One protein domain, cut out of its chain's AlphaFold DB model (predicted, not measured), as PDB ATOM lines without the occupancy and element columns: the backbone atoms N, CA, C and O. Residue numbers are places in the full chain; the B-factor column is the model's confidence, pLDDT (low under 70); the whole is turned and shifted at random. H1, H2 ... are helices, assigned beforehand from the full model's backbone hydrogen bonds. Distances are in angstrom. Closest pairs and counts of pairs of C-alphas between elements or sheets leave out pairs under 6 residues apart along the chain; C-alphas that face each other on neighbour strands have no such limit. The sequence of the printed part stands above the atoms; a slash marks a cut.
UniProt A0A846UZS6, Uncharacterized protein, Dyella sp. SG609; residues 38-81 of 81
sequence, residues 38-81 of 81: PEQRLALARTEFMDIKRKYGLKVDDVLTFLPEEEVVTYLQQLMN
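Overview. This is residues 38 to 81 of the 81 residues of an uncharacterized protein of Dyella sp. SG609 (UniProt A0A846UZS6). An open, C-shaped chain of three helices: the long H1 makes one side, the short H2 sits at the turn, and H3 makes the other side, running crosswise to H1 with an empty gap between them. The 44 printed residues hold three named helices, H1, H2 and H3 in chain order, and no named strand; the class is all helix. The whole is loose, with a radius of gyration of the C-alphas of 11.9 A, and spans 26 by 25 by 19 A.

Arrangement. H1, residues 38 to 56, is apart from H2, residues 60 to 64, and from H3, residues 69 to 79. H2 and H3 are close but not clearly touching; their closest C-alphas, those of Leu 64 and Val 72, are 6.2 A apart. In H1, H2 and H3 every O i to N i+4 pair is within hydrogen-bond range.

Along the chain. H1 is 26.8 A long, from C-alpha 38 at (80.454, 94.165, 96.830). H2 has 5 residues. H3 is 15.5 A long and ends with C-alpha 79 at (83.745, 110.101, 110.745).

Size, cuts and confidence. The C-alphas of Lys 55 and Asn 81, the two farthest apart, are 30.5 A from each other. The printed part has no cut, and both links are tight. Residues 38 to 48 of H1 stand free. Six residues have pLDDT under 70: 63, 66, 69, 71, 72 and 81.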
ATOM      1  N   PRO A  38      79.782  92.953  96.349       72.38
ATOM      2  CA  PRO A  38      80.454  94.165  96.830       72.38
ATOM      3  C   PRO A  38      80.912  94.069  98.293       72.38
ATOM      4  O   PRO A  38      82.027  94.466  98.622       72.38
ATOM      5  N   GLU A  39      80.096  93.456  99.152       72.88
ATOM      6  CA  GLU A  39      80.408  93.235 100.569       72.88
ATOM      7  C   GLU A  39      81.582  92.270 100.780       72.88
ATOM      8  O   GLU A  39      82.425  92.495 101.646       72.88
ATOM      9  N   GLN A  40      81.681  91.217  99.967       73.75
ATOM     10  CA  GLN A  40      82.773  90.243 100.054       73.75
ATOM     11  C   GLN A  40      84.092  90.837  99.555       73.75
ATOM     12  O   GLN A  40      85.137  90.598 100.159       73.75
ATOM     13  N   ARG A  41      84.048  91.664  98.500       71.62
ATOM     14  CA  ARG A  41      85.222  92.428  98.046       71.62
ATOM     15  C   ARG A  41      85.703  93.387  99.126       71.62
ATOM     16  O   ARG A  41      86.899  93.452  99.391       71.62
ATOM     17  N   LEU A  42      84.774  94.093  99.772       72.12
ATOM     18  CA  LEU A  42      85.099  95.021 100.850       72.12
ATOM     19  C   LEU A  42      85.690  94.294 102.065       72.12
ATOM     20  O   LEU A  42      86.665  94.765 102.645       72.12
ATOM     21  N   ALA A  43      85.147  93.131 102.433       72.75
ATOM     22  CA  ALA A  43      85.669  92.316 103.527       72.75
ATOM     23  C   ALA A  43      87.096  91.806 103.251       72.75
ATOM     24  O   ALA A  43      87.947  91.851 104.146       72.75
ATOM     25  N   LEU A  44      87.375  91.374 102.015       72.94
ATOM     26  CA  LEU A  44      88.712  90.949 101.596       72.94
ATOM     27  C   LEU A  44      89.698  92.121 101.623       72.94
ATOM     28  O   LEU A  44      90.713  92.041 102.310       72.94
ATOM     29  N   ALA A  45      89.348  93.238 100.979       72.94
ATOM     30  CA  ALA A  45      90.169  94.446 100.957       72.94
ATOM     31  C   ALA A  45      90.466  94.960 102.374       72.94
ATOM     32  O   ALA A  45      91.590  95.344 102.679       72.94
ATOM     33  N   ARG A  46      89.480  94.910 103.281       72.88
ATOM     34  CA  ARG A  46      89.666  95.282 104.690       72.88
ATOM     35  C   ARG A  46      90.636  94.347 105.409       72.88
ATOM     36  O   ARG A  46      91.416  94.817 106.234       72.88
ATOM     37  N   THR A  47      90.583  93.049 105.125       74.62
ATOM     38  CA  THR A  47      91.477  92.054 105.734       74.62
ATOM     39  C   THR A  47      92.913  92.261 105.261       74.62
ATOM     40  O   THR A  47      93.807  92.417 106.091       74.62
ATOM     41  N   GLU A  48      93.119  92.376 103.948       76.19
ATOM     42  CA  GLU A  48      94.433  92.650 103.353       76.19
ATOM     43  C   GLU A  48      95.012  93.973 103.861       76.19
ATOM     44  O   GLU A  48      96.166  94.041 104.285       76.19
ATOM     45  N   PHE A  49      94.187  95.018 103.912       74.81
ATOM     46  CA  PHE A  49      94.579  96.315 104.442       74.81
ATOM     47  C   PHE A  49      95.002  96.248 105.915       74.81
ATOM     48  O   PHE A  49      96.005  96.850 106.296       74.81
ATOM     49  N   MET A  50      94.277  95.506 106.759       76.62
ATOM     50  CA  MET A  50      94.633  95.348 108.174       76.62
ATOM     51  C   MET A  50      95.933  94.564 108.366       76.62
ATOM     52  O   MET A  50      96.718  94.905 109.254       76.62
ATOM     53  N   ASP A  51      96.192  93.558 107.532       77.88
ATOM     54  CA  ASP A  51      97.447  92.808 107.567       77.88
ATOM     55  C   ASP A  51      98.632  93.658 107.100       77.88
ATOM     56  O   ASP A  51      99.678  93.651 107.751       77.88
ATOM     57  N   ILE A  52      98.462  94.469 106.051       76.56
ATOM     58  CA  ILE A  52      99.466  95.451 105.611       76.56
ATOM     59  C   ILE A  52      99.711  96.483 106.718       76.56
ATOM     60  O   ILE A  52     100.858  96.716 107.109       76.56
ATOM     61  N   LYS A  53      98.643  97.042 107.297       77.62
ATOM     62  CA  LYS A  53      98.724  97.992 108.410       77.62
ATOM     63  C   LYS A  53      99.511  97.413 109.584       77.62
ATOM     64  O   LYS A  53     100.374  98.092 110.133       77.62
ATOM     65  N   ARG A  54      99.251  96.154 109.954       78.31
ATOM     66  CA  ARG A  54      99.959  95.465 111.043       78.31
ATOM     67  C   ARG A  54     101.417  95.177 110.685       78.31
ATOM     68  O   ARG A  54     102.288  95.392 111.521       78.31
ATOM     69  N   LYS A  55     101.686  94.706 109.464       77.75
ATOM     70  CA  LYS A  55     103.029  94.335 108.996       77.75
ATOM     71  C   LYS A  55     103.984  95.529 108.953       77.75
ATOM     72  O   LYS A  55     105.152  95.371 109.288       77.75
ATOM     73  N   TYR A  56     103.485  96.699 108.560       79.12
ATOM     74  CA  TYR A  56     104.293  97.912 108.394       79.12
ATOM     75  C   TYR A  56     104.089  98.952 109.505       79.12
ATOM     76  O   TYR A  56     104.731  99.995 109.484       79.12
ATOM     77  N   GLY A  57     103.219  98.682 110.486       79.31
ATOM     78  CA  GLY A  57     102.926  99.615 111.577       79.31
ATOM     79  C   GLY A  57     102.281 100.924 111.110       79.31
ATOM     80  O   GLY A  57     102.476 101.952 111.756       79.31
ATOM     81  N   LEU A  58     101.538 100.892 109.997       77.62
ATOM     82  CA  LEU A  58     100.976 102.090 109.369       77.62
ATOM     83  C   LEU A  58      99.940 102.747 110.283       77.62
ATOM     84  O   LEU A  58      99.033 102.093 110.823       77.62
ATOM     85  N   LYS A  59     100.048 104.064 110.430       73.94
ATOM     86  CA  LYS A  59      99.017 104.885 111.061       73.94
ATOM     87  C   LYS A  59      97.944 105.243 110.044       73.94
ATOM     88  O   LYS A  59      98.109 105.072 108.840       73.94
ATOM     89  N   VAL A  60      96.805 105.713 110.553       71.00
ATOM     90  CA  VAL A  60      95.724 106.207 109.692       71.00
ATOM     91  C   VAL A  60      96.256 107.335 108.805       71.00
ATOM     92  O   VAL A  60      95.989 107.313 107.613       71.00
ATOM     93  N   ASP A  61      97.107 108.209 109.346       73.56
ATOM     94  CA  ASP A  61      97.749 109.299 108.605       73.56
ATOM     95  C   ASP A  61      98.554 108.799 107.395       73.56
ATOM     96  O   ASP A  61      98.406 109.334 106.301       73.56
ATOM     97  N   ASP A  62      99.329 107.720 107.555       73.12
ATOM     98  CA  ASP A  62     100.125 107.145 106.462       73.12
ATOM     99  C   ASP A  62      99.227 106.624 105.338       73.12
ATOM    100  O   ASP A  62      99.544 106.771 104.164       73.12
ATOM    101  N   VAL A  63      98.072 106.055 105.682       69.75
ATOM    102  CA  VAL A  63      97.105 105.547 104.700       69.75
ATOM    103  C   VAL A  63      96.431 106.697 103.958       69.75
ATOM    104  O   VAL A  63      96.252 106.610 102.746       69.75
ATOM    105  N   LEU A  64      96.101 107.778 104.663       71.25
ATOM    106  CA  LEU A  64      95.477 108.959 104.071       71.25
ATOM    107  C   LEU A  64      96.386 109.647 103.046       71.25
ATOM    108  O   LEU A  64      95.868 110.205 102.087       71.25
ATOM    109  N   THR A  65      97.715 109.548 103.171       76.81
ATOM    110  CA  THR A  65      98.639 110.106 102.162       76.81
ATOM    111  C   THR A  65      98.552 109.433 100.787       76.81
ATOM    112  O   THR A  65      98.990 110.015  99.798       76.81
ATOM    113  N   PHE A  66      97.975 108.228 100.702       68.62
ATOM    114  CA  PHE A  66      97.746 107.531  99.433       68.62
ATOM    115  C   PHE A  66      96.413 107.894  98.768       68.62
ATOM    116  O   PHE A  66      96.207 107.536  97.609       68.62
ATOM    117  N   LEU A  67      95.508 108.577  99.476       70.50
ATOM    118  CA  LEU A  67      94.253 109.067  98.912       70.50
ATOM    119  C   LEU A  67      94.418 110.513  98.413       70.50
ATOM    120  O   LEU A  67      95.160 111.292  99.012       70.50
ATOM    121  N   PRO A  68      93.714 110.905  97.338       74.88
ATOM    122  CA  PRO A  68      93.641 112.307  96.942       74.88
ATOM    123  C   PRO A  68      92.985 113.139  98.057       74.88
ATOM    124  O   PRO A  68      92.031 112.687  98.692       74.88
ATOM    125  N   GLU A  69      93.479 114.361  98.284       67.50
ATOM    126  CA  GLU A  69      93.050 115.221  99.403       67.50
ATOM    127  C   GLU A  69      91.523 115.410  99.471       67.50
ATOM    128  O   GLU A  69      90.949 115.402 100.560       67.50
ATOM    129  N   GLU A  70      90.843 115.505  98.324       70.50
ATOM    130  CA  GLU A  70      89.380 115.651  98.253       70.50
ATOM    131  C   GLU A  70      88.622 114.447  98.843       70.50
ATOM    132  O   GLU A  70      87.608 114.612  99.533       70.50
ATOM    133  N   GLU A  71      89.129 113.228  98.637       68.75
ATOM    134  CA  GLU A  71      88.528 112.016  99.200       68.75
ATOM    135  C   GLU A  71      88.879 111.841 100.684       68.75
ATOM    136  O   GLU A  71      88.045 111.378 101.465       68.75
ATOM    137  N   VAL A  72      90.066 112.292 101.105       65.50
ATOM    138  CA  VAL A  72      90.481 112.291 102.518       65.50
ATOM    139  C   VAL A  72      89.580 113.190 103.358       65.50
ATOM    140  O   VAL A  72      89.084 112.765 104.401       65.50
ATOM    141  N   VAL A  73      89.344 114.427 102.910       71.31
ATOM    142  CA  VAL A  73      88.518 115.397 103.646       71.31
ATOM    143  C   VAL A  73      87.081 114.903 103.764       71.31
ATOM    144  O   VAL A  73      86.505 114.960 104.850       71.31
ATOM    145  N   THR A  74      86.524 114.354 102.682       73.88
ATOM    146  CA  THR A  74      85.171 113.782 102.685       73.88
ATOM    147  C   THR A  74      85.062 112.615 103.672       73.88
ATOM    148  O   THR A  74      84.126 112.560 104.469       73.88
ATOM    149  N   TYR A  75      86.049 111.712 103.679       72.50
ATOM    150  CA  TYR A  75      86.096 110.582 104.606       72.50
ATOM    151  C   TYR A  75      86.213 111.027 106.073       72.50
ATOM    152  O   TYR A  75      85.491 110.527 106.936       72.50
ATOM    153  N   LEU A  76      87.075 112.007 106.368       76.31
ATOM    154  CA  LEU A  76      87.219 112.563 107.716       76.31
ATOM    155  C   LEU A  76      85.945 113.283 108.182       76.31
ATOM    156  O   LEU A  76      85.542 113.116 109.333       76.31
ATOM    157  N   GLN A  77      85.273 114.021 107.292       73.62
ATOM    158  CA  GLN A  77      83.991 114.664 107.598       73.62
ATOM    159  C   GLN A  77      82.891 113.652 107.937       73.62
ATOM    160  O   GLN A  77      82.082 113.919 108.823       73.62
ATOM    161  N   GLN A  78      82.869 112.483 107.291       74.19
ATOM    162  CA  GLN A  78      81.908 111.422 107.613       74.19
ATOM    163  C   GLN A  78      82.168 110.737 108.959       74.19
ATOM    164  O   GLN A  78      81.226 110.230 109.554       74.19
ATOM    165  N   LEU A  79      83.412 110.705 109.446       73.81
ATOM    166  CA  LEU A  79      83.745 110.101 110.745       73.81
ATOM    167  C   LEU A  79      83.407 111.001 111.942       73.81
ATOM    168  O   LEU A  79      83.351 110.516 113.071       73.81
ATOM    169  N   MET A  80      83.248 112.304 111.707       74.56
ATOM    170  CA  MET A  80      82.958 113.302 112.742       74.56
ATOM    171  C   MET A  80      81.459 113.592 112.919       74.56
ATOM    172  O   MET A  80      81.105 114.321 113.848       74.56
ATOM    173  N   ASN A  81      80.608 113.038 112.051       50.62
ATOM    174  CA  ASN A  81      79.144 113.101 112.120       50.62
ATOM    175  C   ASN A  81      78.557 111.781 112.625       50.62
ATOM    176  O   ASN A  81      77.467 111.842 113.236       50.62
TER     177      ASN A  81